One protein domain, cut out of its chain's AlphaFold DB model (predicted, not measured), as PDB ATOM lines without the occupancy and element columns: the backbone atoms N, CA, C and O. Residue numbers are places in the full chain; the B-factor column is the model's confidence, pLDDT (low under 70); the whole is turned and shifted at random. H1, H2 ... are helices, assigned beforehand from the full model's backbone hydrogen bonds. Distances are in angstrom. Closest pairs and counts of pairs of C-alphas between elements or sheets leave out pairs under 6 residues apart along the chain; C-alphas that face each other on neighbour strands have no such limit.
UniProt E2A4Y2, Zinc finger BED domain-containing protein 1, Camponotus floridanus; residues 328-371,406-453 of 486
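AT A GLANCE: This is residues 328 to 371 and 406 to 453 of the 486 residues of the protein "Zinc finger BED domain-containing protein 1" of Camponotus floridanus (UniProt E2A4Y2). Five helices cluster with mostly crossed packing: long H2 and short H1 cross, H5 packs on both, and H4 folds back beside H5 as a hairpin. The 92 printed residues have five named helices, H1 to H5 in order, and no named strand: all helix. The whole is compact, radius of gyration of the C-alphas 12.3 A, spanning 33 by 32 by 27 A.

HOW THE PARTS SIT: H1, residues 332 to 339, touches H2, residues 352 to 370, about perpendicular at 88 degrees; the closest C-alphas, of Met 336 and Ala 358, are 5.4 A apart. H4, residues 426 to 432, and H5, residues 438 to 448, form a hairpin at a shallow tilt of 14 degrees. Every O i to N i+4 pair is within hydrogen-bond range in H1, H4, H5 and H3, residues 409 to 416; in H2, 10 of 15.

IN THESE COORDINATES: H1 begins at C-alpha 332 (113.575, 119.754, 80.539). H2 measures 28.2 A. H5 ends at C-alpha 448 (104.125, 111.598, 78.326).

THE WHOLE: Residues 372 to 405 are not printed; C-alphas 371 and 406 are 15.4 A apart. H1 to H2 is a long link. Residues 370, 371, 406 and 407 have pLDDT under 70.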
ATOM      1  N   PHE A 328     111.129 128.230  76.346       93.06
ATOM      2  CA  PHE A 328     110.234 127.104  76.622       93.06
ATOM      3  C   PHE A 328     110.730 125.771  76.030       93.06
ATOM      4  O   PHE A 328     110.520 124.727  76.642       93.06
ATOM      5  N   GLU A 329     111.458 125.803  74.905       94.75
ATOM      6  CA  GLU A 329     112.121 124.620  74.330       94.75
ATOM      7  C   GLU A 329     113.218 124.063  75.247       94.75
ATOM      8  O   GLU A 329     113.500 122.872  75.203       94.75
ATOM      9  N   HIS A 330     113.806 124.890  76.115       94.06
ATOM     10  CA  HIS A 330     114.854 124.474  77.055       94.06
ATOM     11  C   HIS A 330     114.301 123.884  78.354       94.06
ATOM     12  O   HIS A 330     115.070 123.377  79.173       94.06
ATOM     13  N   VAL A 331     112.981 123.928  78.565       94.06
ATOM     14  CA  VAL A 331     112.355 123.332  79.750       94.06
ATOM     15  C   VAL A 331     112.524 121.808  79.672       94.06
ATOM     16  O   VAL A 331     112.021 121.192  78.724       94.06
ATOM     17  N   PRO A 332     113.209 121.166  80.643       94.19
ATOM     18  CA  PRO A 332     113.575 119.754  80.539       94.19
ATOM     19  C   PRO A 332     112.378 118.825  80.326       94.19
ATOM     20  O   PRO A 332     112.400 117.991  79.428       94.19
ATOM     21  N   LEU A 333     111.299 118.999  81.095       95.12
ATOM     22  CA  LEU A 333     110.112 118.153  80.965       95.12
ATOM     23  C   LEU A 333     109.417 118.309  79.606       95.12
ATOM     24  O   LEU A 333     109.074 117.300  78.996       95.12
ATOM     25  N   LEU A 334     109.255 119.543  79.110       95.94
ATOM     26  CA  LEU A 334     108.598 119.805  77.822       95.94
ATOM     27  C   LEU A 334     109.407 119.226  76.661       95.94
ATOM     28  O   LEU A 334     108.864 118.547  75.789       95.94
ATOM     29  N   SER A 335     110.717 119.474  76.666       96.38
ATOM     30  CA  SER A 335     111.612 119.015  75.606       96.38
ATOM     31  C   SER A 335     111.729 117.498  75.568       96.38
ATOM     32  O   SER A 335     111.579 116.895  74.506       96.38
ATOM     33  N   MET A 336     111.907 116.859  76.725       96.88
ATOM     34  CA  MET A 336     111.967 115.404  76.805       96.88
ATOM     35  C   MET A 336     110.640 114.755  76.412       96.88
ATOM     36  O   MET A 336     110.649 113.825  75.608       96.88
ATOM     37  N   ALA A 337     109.505 115.249  76.921       97.06
ATOM     38  CA  ALA A 337     108.191 114.715  76.564       97.06
ATOM     39  C   ALA A 337     107.913 114.851  75.060       97.06
ATOM     40  O   ALA A 337     107.404 113.918  74.453       97.06
ATOM     41  N   THR A 338     108.295 115.974  74.441       97.19
ATOM     42  CA  THR A 338     108.133 116.193  72.992       97.19
ATOM     43  C   THR A 338     109.006 115.238  72.170       97.19
ATOM     44  O   THR A 338     108.535 114.663  71.191       97.19
ATOM     45  N   ILE A 339     110.265 115.021  72.571       97.25
ATOM     46  CA  ILE A 339     111.175 114.095  71.876       97.25
ATOM     47  C   ILE A 339     110.679 112.647  71.980       97.25
ATOM     48  O   ILE A 339     110.720 111.906  70.996       97.25
ATOM     49  N   LEU A 340     110.187 112.252  73.157       97.50
ATOM     50  CA  LEU A 340     109.614 110.929  73.425       97.50
ATOM     51  C   LEU A 340     108.209 110.754  72.821       97.50
ATOM     52  O   LEU A 340     107.630 109.676  72.916       97.50
ATOM     53  N   ASP A 341     107.648 111.781  72.183       97.44
ATOM     54  CA  ASP A 341     106.392 111.665  71.456       97.44
ATOM     55  C   ASP A 341     106.658 111.223  70.004       97.44
ATOM     56  O   ASP A 341     107.241 111.992  69.224       97.44
ATOM     57  N   PRO A 342     106.221 110.014  69.600       96.31
ATOM     58  CA  PRO A 342     106.500 109.459  68.274       96.31
ATOM     59  C   PRO A 342     105.894 110.285  67.137       96.31
ATOM     60  O   PRO A 342     106.328 110.151  65.992       96.31
ATOM     61  N   ARG A 343     104.923 111.160  67.433       95.44
ATOM     62  CA  ARG A 343     104.275 112.046  66.458       95.44
ATOM     63  C   ARG A 343     105.142 113.249  66.099       95.44
ATOM     64  O   ARG A 343     105.023 113.773  64.994       95.44
ATOM     65  N   PHE A 344     106.001 113.703  67.015       94.44
ATOM     66  CA  PHE A 344     106.723 114.975  66.878       94.44
ATOM     67  C   PHE A 344     108.239 114.804  66.876       94.44
ATOM     68  O   PHE A 344     108.914 115.396  66.028       94.44
ATOM     69  N   LYS A 345     108.788 113.992  67.787       94.19
ATOM     70  CA  LYS A 345     110.233 113.813  67.973       94.19
ATOM     71  C   LYS A 345     110.948 115.176  68.025       94.19
ATOM     72  O   LYS A 345     110.704 115.978  68.919       94.19
ATOM     73  N   LYS A 346     111.810 115.468  67.047       93.31
ATOM     74  CA  LYS A 346     112.598 116.713  66.962       93.31
ATOM     75  C   LYS A 346     111.990 117.779  66.038       93.31
ATOM     76  O   LYS A 346     112.517 118.880  65.971       93.31
ATOM     77  N   VAL A 347     110.907 117.470  65.316       91.88
ATOM     78  CA  VAL A 347     110.424 118.267  64.164       91.88
ATOM     79  C   VAL A 347     110.071 119.702  64.535       91.88
ATOM     80  O   VAL A 347     110.288 120.618  63.751       91.88
ATOM     81  N   HIS A 348     109.511 119.895  65.725       90.44
ATOM     82  CA  HIS A 348     109.032 121.197  66.166       90.44
ATOM     83  C   HIS A 348     110.050 121.972  67.000       90.44
ATOM     84  O   HIS A 348     109.663 122.981  67.565       90.44
ATOM     85  N   PHE A 349     111.312 121.562  67.103       91.25
ATOM     86  CA  PHE A 349     112.322 122.395  67.761       91.25
ATOM     87  C   PHE A 349     112.859 123.426  66.771       91.25
ATOM     88  O   PHE A 349     113.282 123.062  65.672       91.25
ATOM     89  N   LYS A 350     112.820 124.709  67.141       90.12
ATOM     90  CA  LYS A 350     113.448 125.780  66.354       90.12
ATOM     91  C   LYS A 350     114.858 126.060  66.848       90.12
ATOM     92  O   LYS A 350     115.713 126.422  66.045       90.12
ATOM     93  N   ASP A 351     115.101 125.875  68.143       88.50
ATOM     94  CA  ASP A 351     116.427 125.982  68.726       88.50
ATOM     95  C   ASP A 351     117.090 124.602  68.786       88.50
ATOM     96  O   ASP A 351     116.782 123.751  69.625       88.50
ATOM     97  N   VAL A 352     118.053 124.376  67.893       83.62
ATOM     98  CA  VAL A 352     118.830 123.129  67.847       83.62
ATOM     99  C   VAL A 352     119.580 122.893  69.167       83.62
ATOM    100  O   VAL A 352     119.768 121.742  69.574       83.62
ATOM    101  N   LEU A 353     119.949 123.961  69.885       88.94
ATOM    102  CA  LEU A 353     120.641 123.876  71.169       88.94
ATOM    103  C   LEU A 353     119.734 123.377  72.297       88.94
ATOM    104  O   LEU A 353     120.252 122.916  73.310       88.94
ATOM    105  N   ALA A 354     118.408 123.404  72.136       89.62
ATOM    106  CA  ALA A 354     117.477 122.832  73.109       89.62
ATOM    107  C   ALA A 354     117.392 121.295  73.014       89.62
ATOM    108  O   ALA A 354     117.152 120.607  74.011       89.62
ATOM    109  N   VAL A 355     117.639 120.731  71.826       91.31
ATOM    110  CA  VAL A 355     117.504 119.289  71.564       91.31
ATOM    111  C   VAL A 355     118.612 118.483  72.241       91.31
ATOM    112  O   VAL A 355     118.344 117.439  72.837       91.31
ATOM    113  N   TYR A 356     119.861 118.949  72.165       90.19
ATOM    114  CA  TYR A 356     121.012 118.208  72.690       90.19
ATOM    115  C   TYR A 356     120.943 117.979  74.215       90.19
ATOM    116  O   TYR A 356     121.046 116.823  74.639       90.19
ATOM    117  N   PRO A 357     120.685 119.001  75.061       92.38
ATOM    118  CA  PRO A 357     120.507 118.806  76.498       92.38
ATOM    119  C   PRO A 357     119.345 117.871  76.835       92.38
ATOM    120  O   PRO A 357     119.431 117.114  77.800       92.38
ATOM    121  N   ALA A 358     118.258 117.901  76.059       94.00
ATOM    122  CA  ALA A 358     117.118 117.014  76.270       94.00
ATOM    123  C   ALA A 358     117.476 115.548  75.974       94.00
ATOM    124  O   ALA A 358     117.216 114.680  76.806       94.00
ATOM    125  N   ILE A 359     118.156 115.269  74.855       93.56
ATOM    126  CA  ILE A 359     118.672 113.928  74.527       93.56
ATOM    127  C   ILE A 359     119.660 113.446  75.591       93.56
ATOM    128  O   ILE A 359     119.559 112.310  76.047       93.56
ATOM    129  N   SER A 360     120.587 114.306  76.020       92.19
ATOM    130  CA  SER A 360     121.562 113.973  77.063       92.19
ATOM    131  C   SER A 360     120.873 113.587  78.378       92.19
ATOM    132  O   SER A 360     121.193 112.557  78.970       92.19
ATOM    133  N   ARG A 361     119.837 114.334  78.788       93.19
ATOM    134  CA  ARG A 361     119.016 114.001  79.965       93.19
ATOM    135  C   ARG A 361     118.243 112.693  79.801       93.19
ATOM    136  O   ARG A 361     118.152 111.935  80.765       93.19
ATOM    137  N   ILE A 362     117.699 112.414  78.615       94.94
ATOM    138  CA  ILE A 362     117.043 111.130  78.320       94.94
ATOM    139  C   ILE A 362     118.061 109.996  78.469       94.94
ATOM    140  O   ILE A 362     117.814 109.064  79.227       94.94
ATOM    141  N   ASN A 363     119.232 110.102  77.834       92.88
ATOM    142  CA  ASN A 363     120.295 109.101  77.935       92.88
ATOM    143  C   ASN A 363     120.751 108.879  79.380       92.88
ATOM    144  O   ASN A 363     120.899 107.730  79.789       92.88
ATOM    145  N   ALA A 364     120.929 109.949  80.159       91.38
ATOM    146  CA  ALA A 364     121.274 109.855  81.575       91.38
ATOM    147  C   ALA A 364     120.210 109.071  82.357       91.38
ATOM    148  O   ALA A 364     120.542 108.103  83.031       91.38
ATOM    149  N   LYS A 365     118.926 109.406  82.184       91.06
ATOM    150  CA  LYS A 365     117.829 108.690  82.851       91.06
ATOM    151  C   LYS A 365     117.698 107.238  82.411       91.06
ATOM    152  O   LYS A 365     117.288 106.412  83.214       91.06
ATOM    153  N   LEU A 366     118.025 106.906  81.162       89.88
ATOM    154  CA  LEU A 366     117.999 105.519  80.692       89.88
ATOM    155  C   LEU A 366     119.096 104.659  81.332       89.88
ATOM    156  O   LEU A 366     118.901 103.452  81.465       89.88
ATOM    157  N   LYS A 367     120.229 105.245  81.747       84.56
ATOM    158  CA  LYS A 367     121.271 104.509  82.484       84.56
ATOM    159  C   LYS A 367     120.753 104.016  83.837       84.56
ATOM    160  O   LYS A 367     121.019 102.873  84.192       84.56
ATOM    161  N   ASP A 368     119.923 104.815  84.511       77.06
ATOM    162  CA  ASP A 368     119.299 104.453  85.795       77.06
ATOM    163  C   ASP A 368     118.352 103.241  85.691       77.06
ATOM    164  O   ASP A 368     118.086 102.571  86.690       77.06
ATOM    165  N   PHE A 369     117.822 102.952  84.495       70.94
ATOM    166  CA  PHE A 369     116.984 101.770  84.254       70.94
ATOM    167  C   PHE A 369     117.806 100.499  84.018       70.94
ATOM    168  O   PHE A 369     117.350  99.422  84.394       70.94
ATOM    169  N   LYS A 370     119.008 100.608  83.433       64.06
ATOM    170  CA  LYS A 370     119.873  99.454  83.128       64.06
ATOM    171  C   LYS A 370     120.616  98.923  84.356       64.06
ATOM    172  O   LYS A 370     120.789  97.715  84.474       64.06
ATOM    173  N   SER A 371     120.975  99.788  85.306       53.31
ATOM    174  CA  SER A 371     121.665  99.395  86.548       53.31
ATOM    175  C   SER A 371     120.802  98.594  87.538       53.31
ATOM    176  O   SER A 371     121.317  98.105  88.538       53.31
ATOM    177  N   SER A 406     128.189 107.554  76.415       52.44
ATOM    178  CA  SER A 406     127.445 108.646  75.738       52.44
ATOM    179  C   SER A 406     126.163 108.296  74.956       52.44
ATOM    180  O   SER A 406     125.294 109.162  74.829       52.44
ATOM    181  N   LYS A 407     125.958 107.065  74.463       59.34
ATOM    182  CA  LYS A 407     124.858 106.783  73.513       59.34
ATOM    183  C   LYS A 407     124.018 105.570  73.904       59.34
ATOM    184  O   LYS A 407     124.536 104.471  74.060       59.34
ATOM    185  N   ASN A 408     122.708 105.769  74.081       78.50
ATOM    186  CA  ASN A 408     121.761 104.678  74.301       78.50
ATOM    187  C   ASN A 408     121.151 104.233  72.962       78.50
ATOM    188  O   ASN A 408     120.461 105.020  72.313       78.50
ATOM    189  N   LEU A 409     121.380 102.971  72.587       85.00
ATOM    190  CA  LEU A 409     120.928 102.393  71.318       85.00
ATOM    191  C   LEU A 409     119.401 102.467  71.122       85.00
ATOM    192  O   LEU A 409     118.962 102.758  70.012       85.00
ATOM    193  N   GLU A 410     118.597 102.285  72.183       92.12
ATOM    194  CA  GLU A 410     117.126 102.358  72.085       92.12
ATOM    195  C   GLU A 410     116.680 103.744  71.600       92.12
ATOM    196  O   GLU A 410     115.847 103.866  70.701       92.12
ATOM    197  N   LEU A 411     117.259 104.807  72.174       93.50
ATOM    198  CA  LEU A 411     116.918 106.182  71.810       93.50
ATOM    199  C   LEU A 411     117.351 106.505  70.378       93.50
ATOM    200  O   LEU A 411     116.603 107.154  69.649       93.50
ATOM    201  N   GLU A 412     118.546 106.075  69.967       90.88
ATOM    202  CA  GLU A 412     119.050 106.332  68.615       90.88
ATOM    203  C   GLU A 412     118.177 105.669  67.547       90.88
ATOM    204  O   GLU A 412     117.753 106.344  66.607       90.88
ATOM    205  N   GLN A 413     117.831 104.394  67.736       92.56
ATOM    206  CA  GLN A 413     116.947 103.657  66.832       92.56
ATOM    207  C   GLN A 413     115.546 104.280  66.782       92.56
ATOM    208  O   GLN A 413     115.030 104.562  65.702       92.56
ATOM    209  N   TYR A 414     114.947 104.584  67.938       95.81
ATOM    210  CA  TYR A 414     113.640 105.241  68.002       95.81
ATOM    211  C   TYR A 414     113.609 106.574  67.236       95.81
ATOM    212  O   TYR A 414     112.638 106.878  66.534       95.81
ATOM    213  N   LEU A 415     114.668 107.380  67.351       94.12
ATOM    214  CA  LEU A 415     114.761 108.668  66.666       94.12
ATOM    215  C   LEU A 415     114.881 108.535  65.140       94.12
ATOM    216  O   LEU A 415     114.541 109.494  64.448       94.12
ATOM    217  N   GLN A 416     115.330 107.382  64.636       92.31
ATOM    218  CA  GLN A 416     115.417 107.071  63.204       92.31
ATOM    219  C   GLN A 416     114.117 106.506  62.625       92.31
ATOM    220  O   GLN A 416     113.890 106.646  61.427       92.31
ATOM    221  N   LEU A 417     113.252 105.905  63.452       93.19
ATOM    222  CA  LEU A 417     111.951 105.418  62.990       93.19
ATOM    223  C   LEU A 417     111.109 106.550  62.388       93.19
ATOM    224  O   LEU A 417     111.227 107.722  62.770       93.19
ATOM    225  N   GLU A 418     110.184 106.196  61.505       92.44
ATOM    226  CA  GLU A 418     109.197 107.149  61.011       92.44
ATOM    227  C   GLU A 418     108.294 107.658  62.145       92.44
ATOM    228  O   GLU A 418     108.211 107.084  63.239       92.44
ATOM    229  N   ARG A 419     107.676 108.818  61.919       94.62
ATOM    230  CA  ARG A 419     106.704 109.381  62.861       94.62
ATOM    231  C   ARG A 419     105.343 108.774  62.586       94.62
ATOM    232  O   ARG A 419     104.958 108.634  61.429       94.62
ATOM    233  N   ILE A 420     104.596 108.508  63.646       93.81
ATOM    234  CA  ILE A 420     103.210 108.062  63.513       93.81
ATOM    235  C   ILE A 420     102.276 109.257  63.236       93.81
ATOM    236  O   ILE A 420     102.619 110.402  63.571       93.81
ATOM    237  N   PRO A 421     101.089 109.028  62.650       92.94
ATOM    238  CA  PRO A 421     100.067 110.057  62.481       92.94
ATOM    239  C   PRO A 421      99.710 110.802  63.778       92.94
ATOM    240  O   PRO A 421      99.637 110.236  64.865       92.94
ATOM    241  N   ARG A 422      99.396 112.103  63.668       90.56
ATOM    242  CA  ARG A 422      99.106 112.975  64.831       90.56
ATOM    243  C   ARG A 422      97.948 112.475  65.714       90.56
ATOM    244  O   ARG A 422      97.916 112.777  66.908       90.56
ATOM    245  N   LYS A 423      96.967 111.802  65.109       89.06
ATOM    246  CA  LYS A 423      95.730 111.359  65.770       89.06
ATOM    247  C   LYS A 423      95.865 110.000  66.466       89.06
ATOM    248  O   LYS A 423      94.925 109.609  67.151       89.06
ATOM    249  N   ASP A 424      96.995 109.321  66.304       90.25
ATOM    250  CA  ASP A 424      97.207 107.999  66.883       90.25
ATOM    251  C   ASP A 424      97.472 108.087  68.391       90.25
ATOM    252  O   ASP A 424      97.993 109.086  68.906       90.25
ATOM    253  N   ASP A 425      97.100 107.024  69.105       91.56
ATOM    254  CA  ASP A 425      97.273 106.920  70.550       91.56
ATOM    255  C   ASP A 425      98.734 106.599  70.898       91.56
ATOM    256  O   ASP A 425      99.255 105.517  70.611       91.56
ATOM    257  N   ILE A 426      99.401 107.550  71.552       94.00
ATOM    258  CA  ILE A 426     100.820 107.420  71.882       94.00
ATOM    259  C   ILE A 426     101.099 106.397  72.986       94.00
ATOM    260  O   ILE A 426     102.189 105.827  73.015       94.00
ATOM    261  N   PHE A 427     100.148 106.141  73.889       94.12
ATOM    262  CA  PHE A 427     100.323 105.132  74.936       94.12
ATOM    263  C   PHE A 427     100.208 103.728  74.349       94.12
ATOM    264  O   PHE A 427     100.934 102.826  74.768       94.12
ATOM    265  N   MET A 428      99.335 103.548  73.355       93.94
ATOM    266  CA  MET A 428      99.244 102.299  72.598       93.94
ATOM    267  C   MET A 428     100.490 102.062  71.743       93.94
ATOM    268  O   MET A 428     101.000 100.942  71.732       93.94
ATOM    269  N   TYR A 429     101.034 103.107  71.106       95.31
ATOM    270  CA  TYR A 429     102.314 103.010  70.397       95.31
ATOM    271  C   TYR A 429     103.425 102.494  71.321       95.31
ATOM    272  O   TYR A 429     104.032 101.469  71.022       95.31
ATOM    273  N   TRP A 430     103.654 103.147  72.467       95.81
ATOM    274  CA  TRP A 430     104.742 102.766  73.376       95.81
ATOM    275  C   TRP A 430     104.575 101.364  73.963       95.81
ATOM    276  O   TRP A 430     105.569 100.669  74.134       95.81
ATOM    277  N   LYS A 431     103.337 100.904  74.179       93.00
ATOM    278  CA  LYS A 431     103.073  99.501  74.528       93.00
ATOM    279  C   LYS A 431     103.415  98.530  73.402       93.00
ATOM    280  O   LYS A 431     103.976  97.474  73.662       93.00
ATOM    281  N   SER A 432     103.092  98.874  72.155       93.88
ATOM    282  CA  SER A 432     103.361  97.996  71.006       93.88
ATOM    283  C   SER A 432     104.854  97.791  70.735       93.88
ATOM    284  O   SER A 432     105.239  96.758  70.198       93.88
ATOM    285  N   VAL A 433     105.696  98.750  71.138       94.06
ATOM    286  CA  VAL A 433     107.156  98.698  70.964       94.06
ATOM    287  C   VAL A 433     107.909  98.448  72.274       94.06
ATOM    288  O   VAL A 433     109.132  98.561  72.303       94.06
ATOM    289  N   GLU A 434     107.205  98.090  73.354       93.06
ATOM    290  CA  GLU A 434     107.793  97.911  74.687       93.06
ATOM    291  C   GLU A 434     108.843  96.796  74.714       93.06
ATOM    292  O   GLU A 434     109.868  96.929  75.376       93.06
ATOM    293  N   THR A 435     108.648  95.727  73.939       90.50
ATOM    294  CA  THR A 435     109.633  94.643  73.806       90.50
ATOM    295  C   THR A 435     110.908  95.093  73.097       90.50
ATOM    296  O   THR A 435     111.991  94.616  73.418       90.50
ATOM    297  N   THR A 436     110.785  96.013  72.137       90.00
ATOM    298  CA  THR A 436     111.905  96.532  71.340       90.00
ATOM    299  C   THR A 436     112.662  97.626  72.089       90.00
ATOM    300  O   THR A 436     113.885  97.699  72.014       90.00
ATOM    301  N   PHE A 437     111.941  98.468  72.833       93.94
ATOM    302  CA  PHE A 437     112.490  99.607  73.565       93.94
ATOM    303  C   PHE A 437     112.039  99.600  75.037       93.94
ATOM    304  O   PHE A 437     111.291 100.489  75.452       93.94
ATOM    305  N   PRO A 438     112.429  98.605  75.850       92.31
ATOM    306  CA  PRO A 438     111.872  98.415  77.192       92.31
ATOM    307  C   PRO A 438     112.193  99.567  78.148       92.31
ATOM    308  O   PRO A 438     111.332 100.010  78.914       92.31
ATOM    309  N   SER A 439     113.421 100.088  78.105       93.62
ATOM    310  CA  SER A 439     113.849 101.176  78.992       93.62
ATOM    311  C   SER A 439     113.233 102.501  78.550       93.62
ATOM    312  O   SER A 439     112.744 103.288  79.367       93.62
ATOM    313  N   LEU A 440     113.234 102.742  77.238       95.62
ATOM    314  CA  LEU A 440     112.706 103.953  76.632       95.62
ATOM    315  C   LEU A 440     111.189 104.031  76.752       95.62
ATOM    316  O   LEU A 440     110.688 105.108  77.047       95.62
ATOM    317  N   SER A 441     110.472 102.914  76.614       95.31
ATOM    318  CA  SER A 441     109.013 102.866  76.772       95.31
ATOM    319  C   SER A 441     108.607 103.246  78.192       95.31
ATOM    320  O   SER A 441     107.767 104.124  78.372       95.31
ATOM    321  N   LYS A 442     109.276 102.696  79.216       93.62
ATOM    322  CA  LYS A 442     109.049 103.091  80.619       93.62
ATOM    323  C   LYS A 442     109.301 104.582  80.839       93.62
ATOM    324  O   LYS A 442     108.488 105.278  81.454       93.62
ATOM    325  N   LEU A 443     110.409 105.101  80.307       95.44
ATOM    326  CA  LEU A 443     110.745 106.519  80.415       95.44
ATOM    327  C   LEU A 443     109.748 107.416  79.660       95.44
ATOM    328  O   LEU A 443     109.383 108.481  80.165       95.44
ATOM    329  N   ALA A 444     109.304 106.993  78.478       96.00
ATOM    330  CA  ALA A 444     108.341 107.699  77.649       96.00
ATOM    331  C   ALA A 444     106.979 107.762  78.330       96.00
ATOM    332  O   ALA A 444     106.473 108.860  78.537       96.00
ATOM    333  N   LEU A 445     106.432 106.631  78.785       95.06
ATOM    334  CA  LEU A 445     105.161 106.595  79.510       95.06
ATOM    335  C   LEU A 445     105.200 107.503  80.748       95.06
ATOM    336  O   LEU A 445     104.254 108.253  80.981       95.06
ATOM    337  N   ARG A 446     106.324 107.542  81.478       94.94
ATOM    338  CA  ARG A 446     106.522 108.467  82.606       94.94
ATOM    339  C   ARG A 446     106.387 109.944  82.214       94.94
ATOM    340  O   ARG A 446     105.709 110.691  82.911       94.94
ATOM    341  N   HIS A 447     107.051 110.380  81.142       95.62
ATOM    342  CA  HIS A 447     107.095 111.801  80.753       95.62
ATOM    343  C   HIS A 447     105.874 112.235  79.940       95.62
ATOM    344  O   HIS A 447     105.426 113.373  80.066       95.62
ATOM    345  N   LEU A 448     105.316 111.339  79.129       95.56
ATOM    346  CA  LEU A 448     104.125 111.598  78.326       95.56
ATOM    347  C   LEU A 448     102.872 111.711  79.193       95.56
ATOM    348  O   LEU A 448     102.000 112.514  78.890       95.56
ATOM    349  N   SER A 449     102.809 110.990  80.315       94.19
ATOM    350  CA  SER A 449     101.684 111.081  81.259       94.19
ATOM    351  C   SER A 449     101.648 112.392  82.055       94.19
ATOM    352  O   SER A 449     100.746 112.598  82.863       94.19
ATOM    353  N   VAL A 450     102.619 113.290  81.857       94.69
ATOM    354  CA  VAL A 450     102.608 114.613  82.481       94.69
ATOM    355  C   VAL A 450     101.573 115.502  81.789       94.69
ATOM    356  O   VAL A 450     101.534 115.613  80.561       94.69
ATOM    357  N   ILE A 451     100.764 116.189  82.589       91.62
ATOM    358  CA  ILE A 451      99.867 117.246  82.118       91.62
ATOM    359  C   ILE A 451     100.605 118.584  82.181       91.62
ATOM    360  O   ILE A 451     101.253 118.890  83.171       91.62
ATOM    361  N   GLY A 452     100.527 119.387  81.123       86.25
ATOM    362  CA  GLY A 452     101.232 120.670  81.012       86.25
ATOM    363  C   GLY A 452     100.461 121.897  81.519       86.25
ATOM    364  O   GLY A 452     100.889 123.032  81.294       86.25
ATOM    365  N   THR A 453      99.298 121.702  82.149       88.12
ATOM    366  CA  THR A 453      98.387 122.775  82.580       88.12
ATOM    367  C   THR A 453      97.741 122.471  83.931       88.12
ATOM    368  O   THR A 453      97.475 121.318  84.248       88.12
TER     369      THR A 453